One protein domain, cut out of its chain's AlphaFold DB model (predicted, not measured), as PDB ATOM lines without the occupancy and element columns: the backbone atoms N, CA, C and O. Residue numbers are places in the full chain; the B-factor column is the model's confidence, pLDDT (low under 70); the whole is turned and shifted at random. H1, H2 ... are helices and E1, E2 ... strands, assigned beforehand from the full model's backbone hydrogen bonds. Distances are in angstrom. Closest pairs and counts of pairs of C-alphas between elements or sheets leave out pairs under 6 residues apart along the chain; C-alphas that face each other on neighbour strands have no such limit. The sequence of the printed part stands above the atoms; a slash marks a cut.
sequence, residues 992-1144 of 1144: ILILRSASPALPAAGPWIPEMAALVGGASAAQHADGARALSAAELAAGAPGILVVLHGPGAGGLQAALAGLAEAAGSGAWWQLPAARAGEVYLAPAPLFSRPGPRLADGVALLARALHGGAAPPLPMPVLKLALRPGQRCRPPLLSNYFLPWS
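What this domain is: This is residues 992 to 1144 of the 1144 residues of an uncharacterized protein of Auxenochlorella protothecoides (UniProt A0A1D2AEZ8). Picture a strongly twisted sheet of five strands running through the middle of a rounded body, with the long helix H3 packed over one face and the short H6 over the opposite face. H8 packs on H3, H7 packs on both H6 and H1, and H2 and H4 lie off the sheet. The printed part has 153 residues with eight named helices and five named strands, in the order E1 H1 H2 E2 H3 H4 H5 E3 H6 H7 E4 H8 E5. The sheet, in the order E1 E2 E3 E4 E5, is mixed, and the class is mixed, helices and strands. The whole is compact, with a radius of gyration of the C-alphas of 14.0 A and spans of 38 by 32 by 29 A.

Where its parts are: Find C-alpha 992 at (156.685, 150.868, 123.190), where E1 begins; it runs 15.1 A to residue 997. The other strands are E2, residues 1043 to 1048, 16.5 A long; E3, 1082 to 1086, 13.6 A; E4, 1120 to 1123; and E5, 1140 to 1143, ending at C-alpha 1143, (146.876, 137.899, 130.470). H3, residues 1051 to 1067, starts at (154.464, 126.029, 119.045) and covers 25.2 A; H7, 1097 to 1112, covers 19.0 A. The shorter helices are H1, 1009 to 1015; H2, 1033 to 1038; H4, 1070 to 1073; H5, 1075 to 1079; H6, 1088 to 1091; and H8, 1133 to 1139.

How they stand to each other: Start at E2, parallel to E1, with N 995 and O 1045 2.8 A apart, and to E3, with N 1046 and O 1083 2.8 A apart. E4 is antiparallel to E3, N 1084 to O 1121 being 2.8 A, and to E5, N 1143 to O 1120 being 2.8 A. E1, H1 H2, E2 and E2, H3 H4 H5, E3 are strand-helix-strand units, parallel neighbour strands with helices between. H3 has a height over the sheet of 7.0 A and H6, on the opposite face, 8.7 A. H3 touches H8, closest C-alphas Ala 1063 and Pro 1133 at 4.8 A. H7, with a kink of 76 degrees near residue 1106, touches H1, closest C-alphas Met 1012 and Val 1101 at 5.7 A. H5 is on the same face as H3, over none of the strands. Each O i to N i+4 pair is within hydrogen-bond range in H1, H2, H3 and H5, against 10 of 12 in H7 and 0 of 3 in H8, where 3 of 4 O i to N i+3 pairs are.

The domain as a whole: The printed part has no cut. The links E1 to H1 and H1 to H2 are long. The mean pLDDT of the printed part is 85.1, with residues 1023 to 1028 and 1111 to 1115 among those under 70.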
ATOM      1  N   ILE A 992     156.967 152.284 123.444       93.12
ATOM      2  CA  ILE A 992     156.685 150.868 123.190       93.12
ATOM      3  C   ILE A 992     157.865 150.254 122.435       93.12
ATOM      4  O   ILE A 992     158.246 150.758 121.380       93.12
ATOM      5  N   LEU A 993     158.426 149.152 122.931       93.12
ATOM      6  CA  LEU A 993     159.416 148.355 122.201       93.12
ATOM      7  C   LEU A 993     158.848 146.983 121.842       93.12
ATOM      8  O   LEU A 993     158.215 146.339 122.678       93.12
ATOM      9  N   ILE A 994     159.118 146.517 120.620       93.50
ATOM     10  CA  ILE A 994     158.758 145.174 120.157       93.50
ATOM     11  C   ILE A 994     160.029 144.453 119.699       93.50
ATOM     12  O   ILE A 994     160.724 144.923 118.797       93.50
ATOM     13  N   LEU A 995     160.343 143.318 120.324       92.06
ATOM     14  CA  LEU A 995     161.552 142.531 120.076       92.06
ATOM     15  C   LEU A 995     161.221 141.151 119.496       92.06
ATOM     16  O   LEU A 995     160.431 140.411 120.074       92.06
ATOM     17  N   ARG A 996     161.893 140.753 118.410       89.88
ATOM     18  CA  ARG A 996     161.888 139.374 117.884       89.88
ATOM     19  C   ARG A 996     162.835 138.420 118.627       89.88
ATOM     20  O   ARG A 996     162.738 137.215 118.433       89.88
ATOM     21  N   SER A 997     163.738 138.945 119.458       89.12
ATOM     22  CA  SER A 997     164.411 138.194 120.530       89.12
ATOM     23  C   SER A 997     164.802 139.129 121.674       89.12
ATOM     24  O   SER A 997     165.178 140.274 121.433       89.12
ATOM     25  N   ALA A 998     164.739 138.635 122.913       88.25
ATOM     26  CA  ALA A 998     165.206 139.360 124.095       88.25
ATOM     27  C   ALA A 998     166.731 139.255 124.302       88.25
ATOM     28  O   ALA A 998     167.330 140.205 124.803       88.25
ATOM     29  N   SER A 999     167.361 138.154 123.868       87.06
ATOM     30  CA  SER A 999     168.822 138.046 123.765       87.06
ATOM     31  C   SER A 999     169.244 137.395 122.433       87.06
ATOM     32  O   SER A 999     168.676 136.362 122.060       87.06
ATOM     33  N   PRO A1000     170.181 137.998 121.675       88.00
ATOM     34  CA  PRO A1000     170.473 139.434 121.721       88.00
ATOM     35  C   PRO A1000     169.186 140.247 121.466       88.00
ATOM     36  O   PRO A1000     168.251 139.746 120.839       88.00
ATOM     37  N   ALA A1001     169.124 141.485 121.963       88.31
ATOM     38  CA  ALA A1001     167.924 142.327 121.903       88.31
ATOM     39  C   ALA A1001     167.630 142.795 120.463       88.31
ATOM     40  O   ALA A1001     168.070 143.858 120.033       88.31
ATOM     41  N   LEU A1002     166.913 141.976 119.697       88.25
ATOM     42  CA  LEU A1002     166.639 142.175 118.273       88.25
ATOM     43  C   LEU A1002     165.239 142.772 118.085       88.25
ATOM     44  O   LEU A1002     164.272 142.094 118.441       88.25
ATOM     45  N   PRO A1003     165.083 143.980 117.513       87.94
ATOM     46  CA  PRO A1003     163.781 144.556 117.183       87.94
ATOM     47  C   PRO A1003     162.986 143.708 116.186       87.94
ATOM     48  O   PRO A1003     163.544 142.970 115.369       87.94
ATOM     49  N   ALA A1004     161.661 143.793 116.265       84.81
ATOM     50  CA  ALA A1004     160.777 143.195 115.273       84.81
ATOM     51  C   ALA A1004     160.819 143.989 113.955       84.81
ATOM     52  O   ALA A1004     160.727 145.213 113.963       84.81
ATOM     53  N   ALA A1005     160.942 143.286 112.828       69.50
ATOM     54  CA  ALA A1005     160.916 143.890 111.500       69.50
ATOM     55  C   ALA A1005     159.463 144.036 111.012       69.50
ATOM     56  O   ALA A1005     158.780 143.033 110.797       69.50
ATOM     57  N   GLY A1006     159.012 145.279 110.840       72.50
ATOM     58  CA  GLY A1006     157.698 145.629 110.297       72.50
ATOM     59  C   GLY A1006     157.525 147.153 110.266       72.50
ATOM     60  O   GLY A1006     157.475 147.756 111.340       72.50
ATOM     61  N   PRO A1007     157.443 147.805 109.090       76.88
ATOM     62  CA  PRO A1007     157.410 149.272 108.994       76.88
ATOM     63  C   PRO A1007     156.095 149.875 109.517       76.88
ATOM     64  O   PRO A1007     156.059 151.033 109.915       76.88
ATOM     65  N   TRP A1008     155.043 149.063 109.636       84.12
ATOM     66  CA  TRP A1008     153.796 149.393 110.331       84.12
ATOM     67  C   TRP A1008     153.939 149.499 111.865       84.12
ATOM     68  O   TRP A1008     153.008 149.945 112.523       84.12
ATOM     69  N   ILE A1009     155.045 149.079 112.498       87.94
ATOM     70  CA  ILE A1009     155.142 149.053 113.976       87.94
ATOM     71  C   ILE A1009     155.054 150.461 114.614       87.94
ATOM     72  O   ILE A1009     154.304 150.615 115.584       87.94
ATOM     73  N   PRO A1010     155.733 151.507 114.096       87.38
ATOM     74  CA  PRO A1010     155.517 152.887 114.534       87.38
ATOM     75  C   PRO A1010     154.071 153.367 114.337       87.38
ATOM     76  O   PRO A1010     153.529 154.018 115.228       87.38
ATOM     77  N   GLU A1011     153.428 152.997 113.223       88.00
ATOM     78  CA  GLU A1011     152.021 153.312 112.932       88.00
ATOM     79  C   GLU A1011     151.084 152.658 113.962       88.00
ATOM     80  O   GLU A1011     150.278 153.345 114.589       88.00
ATOM     81  N   MET A1012     151.253 151.357 114.228       91.00
ATOM     82  CA  MET A1012     150.504 150.611 115.248       91.00
ATOM     83  C   MET A1012     150.653 151.221 116.648       91.00
ATOM     84  O   MET A1012     149.684 151.234 117.404       91.00
ATOM     85  N   ALA A1013     151.844 151.721 117.001       89.69
ATOM     86  CA  ALA A1013     152.097 152.381 118.281       89.69
ATOM     87  C   ALA A1013     151.446 153.775 118.358       89.69
ATOM     88  O   ALA A1013     150.802 154.095 119.360       89.69
ATOM     89  N   ALA A1014     151.566 154.581 117.299       87.88
ATOM     90  CA  ALA A1014     150.979 155.919 117.223       87.88
ATOM     91  C   ALA A1014     149.441 155.883 117.219       87.88
ATOM     92  O   ALA A1014     148.800 156.700 117.885       87.88
ATOM     93  N   LEU A1015     148.848 154.898 116.533       87.31
ATOM     94  CA  LEU A1015     147.402 154.683 116.441       87.31
ATOM     95  C   LEU A1015     146.741 154.568 117.823       87.31
ATOM     96  O   LEU A1015     145.652 155.097 118.027       87.31
ATOM     97  N   VAL A1016     147.416 153.929 118.781       88.94
ATOM     98  CA  VAL A1016     146.930 153.737 120.160       88.94
ATOM     99  C   VAL A1016     147.397 154.824 121.142       88.94
ATOM    100  O   VAL A1016     147.090 154.743 122.329       88.94
ATOM    101  N   GLY A1017     148.119 155.849 120.675       85.94
ATOM    102  CA  GLY A1017     148.620 156.961 121.497       85.94
ATOM    103  C   GLY A1017     149.979 156.731 122.175       85.94
ATOM    104  O   GLY A1017     150.363 157.520 123.038       85.94
ATOM    105  N   GLY A1018     150.707 155.675 121.804       86.12
ATOM    106  CA  GLY A1018     152.103 155.460 122.194       86.12
ATOM    107  C   GLY A1018     153.097 155.993 121.153       86.12
ATOM    108  O   GLY A1018     152.721 156.615 120.162       86.12
ATOM    109  N   ALA A1019     154.383 155.723 121.364       88.12
ATOM    110  CA  ALA A1019     155.452 155.990 120.397       88.12
ATOM    111  C   ALA A1019     156.466 154.838 120.374       88.12
ATOM    112  O   ALA A1019     156.660 154.170 121.389       88.12
ATOM    113  N   SER A1020     157.154 154.606 119.251       86.38
ATOM    114  CA  SER A1020     158.196 153.570 119.212       86.38
ATOM    115  C   SER A1020     159.403 153.949 120.086       86.38
ATOM    116  O   SER A1020     159.925 155.067 120.043       86.38
ATOM    117  N   ALA A1021     159.872 152.996 120.887       81.56
ATOM    118  CA  ALA A1021     161.123 153.092 121.636       81.56
ATOM    119  C   ALA A1021     162.353 152.880 120.735       81.56
ATOM    120  O   ALA A1021     163.417 153.417 121.027       81.56
ATOM    121  N   ALA A1022     162.193 152.131 119.638       70.50
ATOM    122  CA  ALA A1022     163.190 151.969 118.585       70.50
ATOM    123  C   ALA A1022     162.716 152.706 117.326       70.50
ATOM    124  O   ALA A1022     161.819 152.243 116.617       70.50
ATOM    125  N   GLN A1023     163.296 153.874 117.070       53.41
ATOM    126  CA  GLN A1023     163.184 154.559 115.783       53.41
ATOM    127  C   GLN A1023     164.213 153.946 114.820       53.41
ATOM    128  O   GLN A1023     165.309 153.589 115.253       53.41
ATOM    129  N   HIS A1024     163.831 153.771 113.551       50.03
ATOM    130  CA  HIS A1024     164.717 153.394 112.433       50.03
ATOM    131  C   HIS A1024     165.595 152.144 112.627       50.03
ATOM    132  O   HIS A1024     166.635 151.985 111.991       50.03
ATOM    133  N   ALA A1025     165.177 151.215 113.487       46.34
ATOM    134  CA  ALA A1025     165.873 149.948 113.647       46.34
ATOM    135  C   ALA A1025     165.499 148.976 112.518       46.34
ATOM    136  O   ALA A1025     164.521 148.235 112.638       46.34
ATOM    137  N   ASP A1026     166.312 148.935 111.456       50.66
ATOM    138  CA  ASP A1026     166.355 147.777 110.560       50.66
ATOM    139  C   ASP A1026     166.524 146.510 111.417       50.66
ATOM    140  O   ASP A1026     167.521 146.324 112.128       50.66
ATOM    141  N   GLY A1027     165.506 145.646 111.370       56.66
ATOM    142  CA  GLY A1027     165.364 144.482 112.240       56.66
ATOM    143  C   GLY A1027     166.460 143.429 112.062       56.66
ATOM    144  O   GLY A1027     166.466 142.435 112.794       56.66
ATOM    145  N   ALA A1028     167.393 143.620 111.125       59.75
ATOM    146  CA  ALA A1028     168.646 142.885 111.037       59.75
ATOM    147  C   ALA A1028     169.554 143.065 112.276       59.75
ATOM    148  O   ALA A1028     170.148 142.080 112.727       59.75
ATOM    149  N   ARG A1029     169.657 144.278 112.852       82.94
ATOM    150  CA  ARG A1029     170.626 144.604 113.921       82.94
ATOM    151  C   ARG A1029     170.052 144.432 115.334       82.94
ATOM    152  O   ARG A1029     168.893 144.732 115.595       82.94
ATOM    153  N   ALA A1030     170.890 143.993 116.279       84.56
ATOM    154  CA  ALA A1030     170.572 144.017 117.709       84.56
ATOM    155  C   ALA A1030     170.838 145.397 118.339       84.56
ATOM    156  O   ALA A1030     171.844 146.047 118.041       84.56
ATOM    157  N   LEU A1031     169.963 145.807 119.257       86.75
ATOM    158  CA  LEU A1031     170.178 146.963 120.121       86.75
ATOM    159  C   LEU A1031     171.261 146.646 121.156       86.75
ATOM    160  O   LEU A1031     171.243 145.594 121.801       86.75
ATOM    161  N   SER A1032     172.180 147.583 121.356       86.31
ATOM    162  CA  SER A1032     173.086 147.580 122.502       86.31
ATOM    163  C   SER A1032     172.333 147.875 123.804       86.31
ATOM    164  O   SER A1032     171.240 148.446 123.810       86.31
ATOM    165  N   ALA A1033     172.947 147.545 124.944       82.31
ATOM    166  CA  ALA A1033     172.383 147.864 126.257       82.31
ATOM    167  C   ALA A1033     172.183 149.382 126.473       82.31
ATOM    168  O   ALA A1033     171.260 149.778 127.181       82.31
ATOM    169  N   ALA A1034     173.011 150.223 125.838       81.88
ATOM    170  CA  ALA A1034     172.883 151.679 125.887       81.88
ATOM    171  C   ALA A1034     171.660 152.174 125.097       81.88
ATOM    172  O   ALA A1034     170.871 152.956 125.621       81.88
ATOM    173  N   GLU A1035     171.450 151.670 123.877       85.75
ATOM    174  CA  GLU A1035     170.271 151.995 123.059       85.75
ATOM    175  C   GLU A1035     168.976 151.499 123.713       85.75
ATOM    176  O   GLU A1035     167.984 152.223 123.757       85.75
ATOM    177  N   LEU A1036     168.996 150.294 124.291       85.44
ATOM    178  CA  LEU A1036     167.858 149.720 125.008       85.44
ATOM    179  C   LEU A1036     167.484 150.539 126.261       85.44
ATOM    180  O   LEU A1036     166.302 150.674 126.576       85.44
ATOM    181  N   ALA A1037     168.475 151.119 126.947       85.06
ATOM    182  CA  ALA A1037     168.260 152.025 128.073       85.06
ATOM    183  C   ALA A1037     167.762 153.415 127.627       85.06
ATOM    184  O   ALA A1037     166.791 153.914 128.189       85.06
ATOM    185  N   ALA A1038     168.370 154.015 126.596       84.56
ATOM    186  CA  ALA A1038     167.979 155.319 126.046       84.56
ATOM    187  C   ALA A1038     166.594 155.309 125.364       84.56
ATOM    188  O   ALA A1038     165.857 156.294 125.429       84.56
ATOM    189  N   GLY A1039     166.197 154.181 124.766       83.19
ATOM    190  CA  GLY A1039     164.835 153.957 124.274       83.19
ATOM    191  C   GLY A1039     163.779 153.948 125.386       83.19
ATOM    192  O   GLY A1039     162.605 154.170 125.101       83.19
ATOM    193  N   ALA A1040     164.194 153.721 126.642       88.69
ATOM    194  CA  ALA A1040     163.391 153.789 127.866       88.69
ATOM    195  C   ALA A1040     161.952 153.231 127.731       88.69
ATOM    196  O   ALA A1040     160.990 153.935 128.051       88.69
ATOM    197  N   PRO A1041     161.767 151.983 127.247       92.44
ATOM    198  CA  PRO A1041     160.440 151.447 126.964       92.44
ATOM    199  C   PRO A1041     159.597 151.334 128.236       92.44
ATOM    200  O   PRO A1041     159.994 150.669 129.195       92.44
ATOM    201  N   GLY A1042     158.421 151.963 128.218       91.56
ATOM    202  CA  GLY A1042     157.367 151.808 129.220       91.56
ATOM    203  C   GLY A1042     156.551 150.533 129.014       91.56
ATOM    204  O   GLY A1042     156.139 149.925 129.994       91.56
ATOM    205  N   ILE A1043     156.400 150.088 127.762       93.94
ATOM    206  CA  ILE A1043     155.830 148.786 127.384       93.94
ATOM    207  C   ILE A1043     156.866 148.025 126.557       93.94
ATOM    208  O   ILE A1043     157.487 148.590 125.654       93.94
ATOM    209  N   LEU A1044     157.035 146.733 126.841       94.94
ATOM    210  CA  LEU A1044     157.938 145.851 126.107       94.94
ATOM    211  C   LEU A1044     157.224 144.564 125.686       94.94
ATOM    212  O   LEU A1044     156.818 143.764 126.524       94.94
ATOM    213  N   VAL A1045     157.121 144.341 124.379       95.31
ATOM    214  CA  VAL A1045     156.573 143.119 123.786       95.31
ATOM    215  C   VAL A1045     157.722 142.270 123.242       95.31
ATOM    216  O   VAL A1045     158.486 142.717 122.391       95.31
ATOM    217  N   VAL A1046     157.845 141.032 123.709       94.38
ATOM    218  CA  VAL A1046     158.774 140.031 123.174       94.38
ATOM    219  C   VAL A1046     157.976 139.015 122.367       94.38
ATOM    220  O   VAL A1046     156.988 138.452 122.841       94.38
ATOM    221  N   LEU A1047     158.390 138.800 121.123       92.75
ATOM    222  CA  LEU A1047     157.712 137.913 120.191       92.75
ATOM    223  C   LEU A1047     158.211 136.474 120.328       92.75
ATOM    224  O   LEU A1047     159.403 136.235 120.516       92.75
ATOM    225  N   HIS A1048     157.309 135.508 120.159       89.62
ATOM    226  CA  HIS A1048     157.658 134.091 120.060       89.62
ATOM    227  C   HIS A1048     157.149 133.449 118.763       89.62
ATOM    228  O   HIS A1048     156.112 133.829 118.214       89.62
ATOM    229  N   GLY A1049     157.888 132.448 118.275       78.69
ATOM    230  CA  GLY A1049     157.481 131.627 117.130       78.69
ATOM    231  C   GLY A1049     156.314 130.676 117.452       78.69
ATOM    232  O   GLY A1049     155.929 130.544 118.619       78.69
ATOM    233  N   PRO A1050     155.749 129.995 116.438       68.75
ATOM    234  CA  PRO A1050     154.684 129.016 116.636       68.75
ATOM    235  C   PRO A1050     155.151 127.804 117.461       68.75
ATOM    236  O   PRO A1050     156.300 127.367 117.377       68.75
ATOM    237  N   GLY A1051     154.226 127.226 118.232       65.19
ATOM    238  CA  GLY A1051     154.464 126.029 119.045       65.19
ATOM    239  C   GLY A1051     155.282 126.263 120.325       65.19
ATOM    240  O   GLY A1051     155.869 127.320 120.554       65.19
ATOM    241  N   ALA A1052     155.323 125.236 121.182       63.12
ATOM    242  CA  ALA A1052     155.923 125.324 122.517       63.12
ATOM    243  C   ALA A1052     157.423 125.679 122.499       63.12
ATOM    244  O   ALA A1052     157.876 126.452 123.341       63.12
ATOM    245  N   GLY A1053     158.183 125.178 121.517       77.38
ATOM    246  CA  GLY A1053     159.612 125.482 121.380       77.38
ATOM    247  C   GLY A1053     159.899 126.961 121.090       77.38
ATOM    248  O   GLY A1053     160.871 127.504 121.610       77.38
ATOM    249  N   GLY A1054     159.026 127.640 120.333       83.56
ATOM    250  CA  GLY A1054     159.144 129.078 120.078       83.56
ATOM    251  C   GLY A1054     158.953 129.908 121.348       83.56
ATOM    252  O   GLY A1054     159.737 130.817 121.619       83.56
ATOM    253  N   LEU A1055     157.953 129.555 122.163       86.31
ATOM    254  CA  LEU A1055     157.714 130.175 123.469       86.31
ATOM    255  C   LEU A1055     158.862 129.895 124.454       86.31
ATOM    256  O   LEU A1055     159.329 130.810 125.129       86.31
ATOM    257  N   GLN A1056     159.365 128.657 124.501       87.25
ATOM    258  CA  GLN A1056     160.490 128.280 125.360       87.25
ATOM    259  C   GLN A1056     161.778 129.037 124.996       87.25
ATOM    260  O   GLN A1056     162.498 129.470 125.895       87.25
ATOM    261  N   ALA A1057     162.047 129.261 123.706       87.00
ATOM    262  CA  ALA A1057     163.177 130.071 123.251       87.00
ATOM    263  C   ALA A1057     163.046 131.549 123.668       87.00
ATOM    264  O   ALA A1057     164.009 132.134 124.163       87.00
ATOM    265  N   ALA A1058     161.851 132.143 123.548       90.38
ATOM    266  CA  ALA A1058     161.603 133.517 123.994       90.38
ATOM    267  C   ALA A1058     161.755 133.672 125.522       90.38
ATOM    268  O   ALA A1058     162.371 134.630 125.992       90.38
ATOM    269  N   LEU A1059     161.264 132.699 126.301       91.75
ATOM    270  CA  LEU A1059     161.445 132.634 127.758       91.75
ATOM    271  C   LEU A1059     162.923 132.469 128.158       91.75
ATOM    272  O   LEU A1059     163.367 133.095 129.120       91.75
ATOM    273  N   ALA A1060     163.698 131.673 127.413       90.00
ATOM    274  CA  ALA A1060     165.135 131.515 127.636       90.00
ATOM    275  C   ALA A1060     165.906 132.815 127.346       90.00
ATOM    276  O   ALA A1060     166.681 133.259 128.190       90.00
ATOM    277  N   GLY A1061     165.630 133.481 126.218       91.31
ATOM    278  CA  GLY A1061     166.230 134.778 125.887       91.31
ATOM    279  C   GLY A1061     165.876 135.881 126.892       91.31
ATOM    280  O   GLY A1061     166.707 136.736 127.186       91.31
ATOM    281  N   LEU A1062     164.672 135.843 127.479       92.06
ATOM    282  CA  LEU A1062     164.275 136.719 128.589       92.06
ATOM    283  C   LEU A1062     165.069 136.432 129.871       92.06
ATOM    284  O   LEU A1062     165.524 137.367 130.530       92.06
ATOM    285  N   ALA A1063     165.260 135.158 130.225       91.56
ATOM    286  CA  ALA A1063     166.081 134.761 131.370       91.56
ATOM    287  C   ALA A1063     167.560 135.152 131.182       91.56
ATOM    288  O   ALA A1063     168.206 135.587 132.134       91.56
ATOM    289  N   GLU A1064     168.086 135.059 129.961       91.12
ATOM    290  CA  GLU A1064     169.438 135.504 129.610       91.12
ATOM    291  C   GLU A1064     169.571 137.034 129.704       91.12
ATOM    292  O   GLU A1064     170.448 137.538 130.409       91.12
ATOM    293  N   ALA A1065     168.638 137.785 129.104       89.69
ATOM    294  CA  ALA A1065     168.587 139.243 129.201       89.69
ATOM    295  C   ALA A1065     168.503 139.714 130.665       89.69
ATOM    296  O   ALA A1065     169.230 140.623 131.072       89.69
ATOM    297  N   ALA A1066     167.698 139.049 131.496       90.25
ATOM    298  CA  ALA A1066     167.608 139.308 132.931       90.25
ATOM    299  C   ALA A1066     168.894 138.977 133.717       90.25
ATOM    300  O   ALA A1066     169.084 139.498 134.820       90.25
ATOM    301  N   GLY A1067     169.793 138.160 133.158       87.25
ATOM    302  CA  GLY A1067     171.138 137.916 133.682       87.25
ATOM    303  C   GLY A1067     172.087 139.110 133.536       87.25
ATOM    304  O   GLY A1067     172.969 139.281 134.373       87.25
ATOM    305  N   SER A1068     171.868 139.989 132.549       81.56
ATOM    306  CA  SER A1068     172.719 141.167 132.287       81.56
ATOM    307  C   SER A1068     172.687 142.250 133.376       81.56
ATOM    308  O   SER A1068     173.484 143.186 133.344       81.56
ATOM    309  N   GLY A1069     171.721 142.202 134.298       78.06
ATOM    310  CA  GLY A1069     171.467 143.256 135.288       78.06
ATOM    311  C   GLY A1069     170.816 144.524 134.710       78.06
ATOM    312  O   GLY A1069     169.888 145.055 135.325       78.06
ATOM    313  N   ALA A1070     171.237 144.974 133.523       83.56
ATOM    314  CA  ALA A1070     170.710 146.148 132.818       83.56
ATOM    315  C   ALA A1070     169.205 146.038 132.516       83.56
ATOM    316  O   ALA A1070     168.467 147.006 132.693       83.56
ATOM    317  N   TRP A1071     168.728 144.836 132.172       89.06
ATOM    318  CA  TRP A1071     167.302 144.519 132.006       89.06
ATOM    319  C   TRP A1071     166.416 145.050 133.147       89.06
ATOM    320  O   TRP A1071     165.381 145.665 132.908       89.06
ATOM    321  N   TRP A1072     166.852 144.892 134.401       90.75
ATOM    322  CA  TRP A1072     166.091 145.295 135.592       90.75
ATOM    323  C   TRP A1072     166.117 146.805 135.887       90.75
ATOM    324  O   TRP A1072     165.708 147.231 136.975       90.75
ATOM    325  N   GLN A1073     166.642 147.605 134.959       89.62
ATOM    326  CA  GLN A1073     166.615 149.068 134.988       89.62
ATOM    327  C   GLN A1073     165.543 149.633 134.039       89.62
ATOM    328  O   GLN A1073     165.062 150.742 134.275       89.62
ATOM    329  N   LEU A1074     165.126 148.863 133.022       91.38
ATOM    330  CA  LEU A1074     164.145 149.278 132.014       91.38
ATOM    331  C   LEU A1074     162.775 149.584 132.653       91.38
ATOM    332  O   LEU A1074     162.335 148.804 133.506       91.38
ATOM    333  N   PRO A1075     162.063 150.656 132.244       93.00
ATOM    334  CA  PRO A1075     160.783 151.021 132.855       93.00
ATOM    335  C   PRO A1075     159.741 149.895 132.783       93.00
ATOM    336  O   PRO A1075     159.181 149.533 133.815       93.00
ATOM    337  N   ALA A1076     159.573 149.258 131.619       93.00
ATOM    338  CA  ALA A1076     158.676 148.117 131.426       93.00
ATOM    339  C   ALA A1076     158.973 146.953 132.390       93.00
ATOM    340  O   ALA A1076     158.083 146.472 133.092       93.00
ATOM    341  N   ALA A1077     160.242 146.540 132.493       92.44
ATOM    342  CA  ALA A1077     160.670 145.463 133.388       92.44
ATOM    343  C   ALA A1077     160.506 145.825 134.875       92.44
ATOM    344  O   ALA A1077     160.233 144.951 135.696       92.44
ATOM    345  N   ARG A1078     160.640 147.110 135.231       92.50
ATOM    346  CA  ARG A1078     160.373 147.615 136.587       92.50
ATOM    347  C   ARG A1078     158.882 147.737 136.904       92.50
ATOM    348  O   ARG A1078     158.541 147.653 138.078       92.50
ATOM    349  N   ALA A1079     158.021 147.949 135.912       89.94
ATOM    350  CA  ALA A1079     156.577 148.101 136.091       89.94
ATOM    351  C   ALA A1079     155.802 146.769 136.021       89.94
ATOM    352  O   ALA A1079     154.712 146.679 136.578       89.94
ATOM    353  N   GLY A1080     156.363 145.740 135.373       92.25
ATOM    354  CA  GLY A1080     155.644 144.508 135.014       92.25
ATOM    355  C   GLY A1080     155.002 144.564 133.618       92.25
ATOM    356  O   GLY A1080     154.347 143.616 133.192       92.25
ATOM    357  N   GLU A1081     155.233 145.642 132.865       94.19
ATOM    358  CA  GLU A1081     154.714 145.887 131.510       94.19
ATOM    359  C   GLU A1081     155.532 145.168 130.424       94.19
ATOM    360  O   GLU A1081     155.865 145.724 129.373       94.19
ATOM    361  N   VAL A1082     155.878 143.906 130.698       95.31
ATOM    362  CA  VAL A1082     156.566 143.008 129.766       95.31
ATOM    363  C   VAL A1082     155.611 141.902 129.334       95.31
ATOM    364  O   VAL A1082     155.044 141.190 130.166       95.31
ATOM    365  N   TYR A1083     155.473 141.749 128.023       95.19
ATOM    366  CA  TYR A1083     154.486 140.903 127.365       95.19
ATOM    367  C   TYR A1083     155.165 139.875 126.458       95.19
ATOM    368  O   TYR A1083     156.082 140.219 125.718       95.19
ATOM    369  N   LEU A1084     154.690 138.629 126.470       94.06
ATOM    370  CA  LEU A1084     155.052 137.597 125.496       94.06
ATOM    371  C   LEU A1084     153.894 137.385 124.524       94.06
ATOM    372  O   LEU A1084     152.814 136.948 124.929       94.06
ATOM    373  N   ALA A1085     154.142 137.688 123.252       92.38
ATOM    374  CA  ALA A1085     153.134 137.709 122.199       92.38
ATOM    375  C   ALA A1085     153.532 136.813 121.007       92.38
ATOM    376  O   ALA A1085     154.711 136.738 120.656       92.38
ATOM    377  N   PRO A1086     152.578 136.160 120.326       89.12
ATOM    378  CA  PRO A1086     152.856 135.451 119.080       89.12
ATOM    379  C   PRO A1086     153.361 136.401 117.983       89.12
ATOM    380  O   PRO A1086     152.706 137.393 117.663       89.12
ATOM    381  N   ALA A1087     154.492 136.072 117.352       87.75
ATOM    382  CA  ALA A1087     155.128 136.912 116.329       87.75
ATOM    383  C   ALA A1087     154.213 137.400 115.177       87.75
ATOM    384  O   ALA A1087     154.344 138.570 114.807       87.75
ATOM    385  N   PRO A1088     153.261 136.596 114.642       86.31
ATOM    386  CA  PRO A1088     152.363 137.023 113.561       86.31
ATOM    387  C   PRO A1088     151.591 138.323 113.812       86.31
ATOM    388  O   PRO A1088     151.236 139.001 112.855       86.31
ATOM    389  N   LEU A1089     151.366 138.693 115.078       88.81
ATOM    390  CA  LEU A1089     150.670 139.923 115.467       88.81
ATOM    391  C   LEU A1089     151.394 141.210 115.034       88.81
ATOM    392  O   LEU A1089     150.772 142.269 115.011       88.81
ATOM    393  N   PHE A1090     152.693 141.129 114.717       88.12
ATOM    394  CA  PHE A1090     153.536 142.289 114.402       88.12
ATOM    395  C   PHE A1090     154.492 142.078 113.214       88.12
ATOM    396  O   PHE A1090     155.154 143.034 112.819       88.12
ATOM    397  N   SER A1091     154.601 140.867 112.646       80.00
ATOM    398  CA  SER A1091     155.616 140.528 111.625       80.00
ATOM    399  C   SER A1091     155.076 140.068 110.260       80.00
ATOM    400  O   SER A1091     155.859 139.624 109.417       80.00
ATOM    401  N   ARG A1092     153.760 140.149 110.014       85.00
ATOM    402  CA  ARG A1092     153.126 139.677 108.767       85.00
ATOM    403  C   ARG A1092     152.187 140.725 108.164       85.00
ATOM    404  O   ARG A1092     151.363 141.249 108.909       85.00
ATOM    405  N   PRO A1093     152.229 140.972 106.840       84.50
ATOM    406  CA  PRO A1093     151.190 141.729 106.157       84.50
ATOM    407  C   PRO A1093     149.920 140.873 106.135       84.50
ATOM    408  O   PRO A1093     149.823 139.897 105.392       84.50
ATOM    409  N   GLY A1094     148.966 141.179 107.010       88.75
ATOM    410  CA  GLY A1094     147.732 140.412 107.104       88.75
ATOM    411  C   GLY A1094     146.762 140.904 108.180       88.75
ATOM    412  O   GLY A1094     147.062 141.830 108.939       88.75
ATOM    413  N   PRO A1095     145.589 140.254 108.291       89.44
ATOM    414  CA  PRO A1095     144.487 140.685 109.159       89.44
ATOM    415  C   PRO A1095     144.851 140.755 110.652       89.44
ATOM    416  O   PRO A1095     144.230 141.496 111.414       89.44
ATOM    417  N   ARG A1096     145.870 140.003 111.083       89.19
ATOM    418  CA  ARG A1096     146.284 139.882 112.489       89.19
ATOM    419  C   ARG A1096     147.055 141.090 113.020       89.19
ATOM    420  O   ARG A1096     147.208 141.210 114.234       89.19
ATOM    421  N   LEU A1097     147.448 142.040 112.169       90.62
ATOM    422  CA  LEU A1097     147.960 143.331 112.641       90.62
ATOM    423  C   LEU A1097     146.890 144.093 113.454       90.62
ATOM    424  O   LEU A1097     147.219 144.757 114.433       90.62
ATOM    425  N   ALA A1098     145.592 143.908 113.166       90.31
ATOM    426  CA  ALA A1098     144.515 144.451 114.004       90.31
ATOM    427  C   ALA A1098     144.444 143.802 115.406       90.31
ATOM    428  O   ALA A1098     144.009 144.444 116.364       90.31
ATOM    429  N   ASP A1099     144.899 142.552 115.551       88.62
ATOM    430  CA  ASP A1099     145.031 141.879 116.849       88.62
ATOM    431  C   ASP A1099     146.256 142.408 117.622       88.62
ATOM    432  O   ASP A1099     146.181 142.611 118.834       88.62
ATOM    433  N   GLY A1100     147.361 142.699 116.923       91.44
ATOM    434  CA  GLY A1100     148.537 143.364 117.496       91.44
ATOM    435  C   GLY A1100     148.244 144.790 117.975       91.44
ATOM    436  O   GLY A1100     148.641 145.162 119.079       91.44
ATOM    437  N   VAL A1101     147.468 145.566 117.210       92.06
ATOM    438  CA  VAL A1101     146.954 146.880 117.640       92.06
ATOM    439  C   VAL A1101     146.080 146.749 118.891       92.06
ATOM    440  O   VAL A1101     146.253 147.521 119.833       92.06
ATOM    441  N   ALA A1102     145.186 145.756 118.953       88.81
ATOM    442  CA  ALA A1102     144.367 145.511 120.143       88.81
ATOM    443  C   ALA A1102     145.216 145.152 121.382       88.81
ATOM    444  O   ALA A1102     144.894 145.588 122.488       88.81
ATOM    445  N   LEU A1103     146.326 144.424 121.205       90.94
ATOM    446  CA  LEU A1103     147.294 144.126 122.267       90.94
ATOM    447  C   LEU A1103     147.938 145.410 122.808       90.94
ATOM    448  O   LEU A1103     147.909 145.633 124.019       90.94
ATOM    449  N   LEU A1104     148.455 146.283 121.934       91.94
ATOM    450  CA  LEU A1104     149.047 147.560 122.355       91.94
ATOM    451  C   LEU A1104     148.010 148.481 123.020       91.94
ATOM    452  O   LEU A1104     148.296 149.082 124.055       91.94
ATOM    453  N   ALA A1105     146.785 148.530 122.490       89.44
ATOM    454  CA  ALA A1105     145.681 149.280 123.083       89.44
ATOM    455  C   ALA A1105     145.341 148.784 124.500       89.44
ATOM    456  O   ALA A1105     145.174 149.594 125.408       89.44
ATOM    457  N   ARG A1106     145.292 147.462 124.718       87.94
ATOM    458  CA  ARG A1106     145.039 146.856 126.038       87.94
ATOM    459  C   ARG A1106     146.208 147.048 127.008       87.94
ATOM    460  O   ARG A1106     145.984 147.119 128.213       87.94
ATOM    461  N   ALA A1107     147.438 147.158 126.505       88.88
ATOM    462  CA  ALA A1107     148.625 147.401 127.326       88.88
ATOM    463  C   ALA A1107     148.726 148.864 127.797       88.88
ATOM    464  O   ALA A1107     149.193 149.115 128.903       88.88
ATOM    465  N   LEU A1108     148.241 149.822 126.998       87.75
ATOM    466  CA  LEU A1108     148.163 151.241 127.369       87.75
ATOM    467  C   LEU A1108     146.917 151.583 128.202       87.75
ATOM    468  O   LEU A1108     147.019 152.264 129.218       87.75
ATOM    469  N   HIS A1109     145.743 151.121 127.760       84.38
ATOM    470  CA  HIS A1109     144.429 151.594 128.232       84.38
ATOM    471  C   HIS A1109     143.665 150.558 129.072       84.38
ATOM    472  O   HIS A1109     142.532 150.793 129.497       84.38
ATOM    473  N   GLY A1110     144.270 149.393 129.320       80.75
ATOM    474  CA  GLY A1110     143.722 148.353 130.187       80.75
ATOM    475  C   GLY A1110     142.353 147.835 129.735       80.75
ATOM    476  O   GLY A1110     142.144 147.484 128.573       80.75
ATOM    477  N   GLY A1111     141.410 147.771 130.680       64.38
ATOM    478  CA  GLY A1111     140.084 147.172 130.488       64.38
ATOM    479  C   GLY A1111     139.151 147.899 129.512       64.38
ATOM    480  O   GLY A1111     138.100 147.352 129.192       64.38
ATOM    481  N   ALA A1112     139.516 149.090 129.023       63.78
ATOM    482  CA  ALA A1112     138.763 149.794 127.981       63.78
ATOM    483  C   ALA A1112     138.978 149.198 126.572       63.78
ATOM    484  O   ALA A1112     138.192 149.460 125.663       63.78
ATOM    485  N   ALA A1113     140.030 148.396 126.378       66.12
ATOM    486  CA  ALA A1113     140.333 147.759 125.101       66.12
ATOM    487  C   ALA A1113     139.584 146.422 124.912       66.12
ATOM    488  O   ALA A1113     139.359 145.696 125.890       66.12
ATOM    489  N   PRO A1114     139.246 146.042 123.662       63.25
ATOM    490  CA  PRO A1114     138.587 144.770 123.367       63.25
ATOM    491  C   PRO A1114     139.411 143.549 123.832       63.25
ATOM    492  O   PRO A1114     140.636 143.637 123.970       63.25
ATOM    493  N   PRO A1115     138.758 142.395 124.076       66.19
ATOM    494  CA  PRO A1115     139.445 141.163 124.453       66.19
ATOM    495  C   PRO A1115     140.341 140.657 123.315       66.19
ATOM    496  O   PRO A1115     140.026 140.815 122.132       66.19
ATOM    497  N   LEU A1116     141.456 140.020 123.675       72.44
ATOM    498  CA  LEU A1116     142.391 139.456 122.703       72.44
ATOM    499  C   LEU A1116     141.890 138.085 122.213       72.44
ATOM    500  O   LEU A1116     141.492 137.259 123.033       72.44
ATOM    501  N   PRO A1117     141.936 137.792 120.898       66.44
ATOM    502  CA  PRO A1117     141.442 136.527 120.345       66.44
ATOM    503  C   PRO A1117     142.386 135.336 120.591       66.44
ATOM    504  O   PRO A1117     142.123 134.233 120.115       66.44
ATOM    505  N   MET A1118     143.511 135.542 121.281       72.94
ATOM    506  CA  MET A1118     144.509 134.511 121.552       72.94
ATOM    507  C   MET A1118     145.304 134.819 122.832       72.94
ATOM    508  O   MET A1118     145.420 135.993 123.195       72.94
ATOM    509  N   PRO A1119     145.870 133.804 123.516       77.50
ATOM    510  CA  PRO A1119     146.605 134.015 124.758       77.50
ATOM    511  C   PRO A1119     147.896 134.814 124.542       77.50
ATOM    512  O   PRO A1119     148.699 134.518 123.657       77.50
ATOM    513  N   VAL A1120     148.101 135.784 125.427       89.56
ATOM    514  CA  VAL A1120     149.332 136.558 125.632       89.56
ATOM    515  C   VAL A1120     149.753 136.325 127.082       89.56
ATOM    516  O   VAL A1120     148.886 136.168 127.943       89.56
ATOM    517  N   LEU A1121     151.053 136.280 127.384       92.56
ATOM    518  CA  LEU A1121     151.521 136.213 128.776       92.56
ATOM    519  C   LEU A1121     152.038 137.583 129.227       92.56
ATOM    520  O   LEU A1121     152.728 138.252 128.460       92.56
ATOM    521  N   LYS A1122     151.765 137.979 130.473       94.31
ATOM    522  CA  LYS A1122     152.316 139.192 131.102       94.31
ATOM    523  C   LYS A1122     153.205 138.828 132.292       94.31
ATOM    524  O   LYS A1122     152.946 137.848 132.995       94.31
ATOM    525  N   LEU A1123     154.248 139.624 132.522       95.06
ATOM    526  CA  LEU A1123     155.155 139.490 133.658       95.06
ATOM    527  C   LEU A1123     154.472 139.883 134.982       95.06
ATOM    528  O   LEU A1123     154.377 141.053 135.336       95.06
ATOM    529  N   ALA A1124     154.048 138.885 135.754       92.25
ATOM    530  CA  ALA A1124     153.369 139.016 137.042       92.25
ATOM    531  C   ALA A1124     154.339 139.181 138.235       92.25
ATOM    532  O   ALA A1124     154.184 138.548 139.284       92.25
ATOM    533  N   LEU A1125     155.356 140.035 138.087       90.44
ATOM    534  CA  LEU A1125     156.166 140.528 139.207       90.44
ATOM    535  C   LEU A1125     155.551 141.822 139.758       90.44
ATOM    536  O   LEU A1125     154.989 142.617 139.007       90.44
ATOM    537  N   ARG A1126     155.667 142.065 141.071       87.88
ATOM    538  CA  ARG A1126     155.274 143.363 141.650       87.88
ATOM    539  C   ARG A1126     156.214 144.464 141.130       87.88
ATOM    540  O   ARG A1126     157.392 144.168 140.915       87.88
ATOM    541  N   PRO A1127     155.774 145.729 141.007       87.00
ATOM    542  CA  PRO A1127     156.654 146.817 140.590       87.00
ATOM    543  C   PRO A1127     157.949 146.886 141.418       87.00
ATOM    544  O   PRO A1127     157.926 146.869 142.648       87.00
ATOM    545  N   GLY A1128     159.093 146.917 140.732       83.81
ATOM    546  CA  GLY A1128     160.437 146.888 141.318       83.81
ATOM    547  C   GLY A1128     160.938 145.521 141.812       83.81
ATOM    548  O   GLY A1128     162.119 145.404 142.144       83.81
ATOM    549  N   GLN A1129     160.100 144.478 141.843       89.12
ATOM    550  CA  GLN A1129     160.508 143.130 142.247       89.12
ATOM    551  C   GLN A1129     161.438 142.499 141.200       89.12
ATOM    552  O   GLN A1129     161.221 142.605 139.997       89.12
ATOM    553  N   ARG A1130     162.465 141.785 141.673       91.06
ATOM    554  CA  ARG A1130     163.379 140.984 140.845       91.06
ATOM    555  C   ARG A1130     163.292 139.514 141.249       91.06
ATOM    556  O   ARG A1130     162.986 139.204 142.401       91.06
ATOM    557  N   CYS A1131     163.610 138.612 140.327       90.25
ATOM    558  CA  CYS A1131     163.792 137.187 140.603       90.25
ATOM    559  C   CYS A1131     165.208 136.742 140.207       90.25
ATOM    560  O   CYS A1131     165.944 137.484 139.552       90.25
ATOM    561  N   ARG A1132     165.605 135.513 140.565       88.75
ATOM    562  CA  ARG A1132     166.787 134.894 139.940       88.75
ATOM    563  C   ARG A1132     166.486 134.697 138.443       88.75
ATOM    564  O   ARG A1132     165.385 134.227 138.152       88.75
ATOM    565  N   PRO A1133     167.399 135.011 137.504       89.12
ATOM    566  CA  PRO A1133     167.069 134.994 136.075       89.12
ATOM    567  C   PRO A1133     166.511 133.653 135.552       89.12
ATOM    568  O   PRO A1133     165.482 133.691 134.880       89.12
ATOM    569  N   PRO A1134     167.027 132.467 135.954       87.56
ATOM    570  CA  PRO A1134     166.449 131.172 135.561       87.56
ATOM    571  C   PRO A1134     165.032 130.882 136.089       87.56
ATOM    572  O   PRO A1134     164.444 129.879 135.709       87.56
ATOM    573  N   LEU A1135     164.491 131.716 136.985       89.44
ATOM    574  CA  LEU A1135     163.119 131.606 137.495       89.44
ATOM    575  C   LEU A1135     162.154 132.591 136.815       89.44
ATOM    576  O   LEU A1135     160.960 132.540 137.097       89.44
ATOM    577  N   LEU A1136     162.639 133.486 135.941       89.56
ATOM    578  CA  LEU A1136     161.822 134.534 135.317       89.56
ATOM    579  C   LEU A1136     160.657 133.964 134.497       89.56
ATOM    580  O   LEU A1136     159.566 134.529 134.506       89.56
ATOM    581  N   SER A1137     160.856 132.807 133.861       86.06
ATOM    582  CA  SER A1137     159.811 132.091 133.122       86.06
ATOM    583  C   SER A1137     158.566 131.798 133.958       86.06
ATOM    584  O   SER A1137     157.457 131.822 133.436       86.06
ATOM    585  N   ASN A1138     158.738 131.569 135.261       89.31
ATOM    586  CA  ASN A1138     157.664 131.157 136.163       89.31
ATOM    587  C   ASN A1138     156.760 132.333 136.576       89.31
ATOM    588  O   ASN A1138     155.747 132.118 137.237       89.31
ATOM    589  N   TYR A1139     157.126 133.563 136.199       93.00
ATOM    590  CA  TYR A1139     156.352 134.778 136.453       93.00
ATOM    591  C   TYR A1139     155.602 135.287 135.215       93.00
ATOM    592  O   TYR A1139     154.916 136.299 135.313       93.00
ATOM    593  N   PHE A1140     155.686 134.615 134.063       92.88
ATOM    594  CA  PHE A1140     154.843 134.934 132.907       92.88
ATOM    595  C   PHE A1140     153.517 134.177 132.995       92.88
ATOM    596  O   PHE A1140     153.459 132.972 132.754       92.88
ATOM    597  N   LEU A1141     152.448 134.891 133.353       91.00
ATOM    598  CA  LEU A1141     151.103 134.334 133.528       91.00
ATOM    599  C   LEU A1141     150.177 134.747 132.372       91.00
ATOM    600  O   LEU A1141     150.395 135.811 131.787       91.00
ATOM    601  N   PRO A1142     149.136 133.954 132.044       88.06
ATOM    602  CA  PRO A1142     148.134 134.337 131.052       88.06
ATOM    603  C   PRO A1142     147.499 135.692 131.367       88.06
ATOM    604  O   PRO A1142     147.033 135.926 132.482       88.06
ATOM    605  N   TRP A1143     147.473 136.575 130.375       87.06
ATOM    606  CA  TRP A1143     146.876 137.899 130.470       87.06
ATOM    607  C   TRP A1143     145.507 137.906 129.789       87.06
ATOM    608  O   TRP A1143     145.405 137.692 128.581       87.06
ATOM    609  N   SER A1144     144.469 138.107 130.604       64.31
ATOM    610  CA  SER A1144     143.050 138.128 130.225       64.31
ATOM    611  C   SER A1144     142.572 139.523 129.834       64.31
ATOM    612  O   SER A1144     142.560 140.415 130.712       64.31
TER     613      SER A1144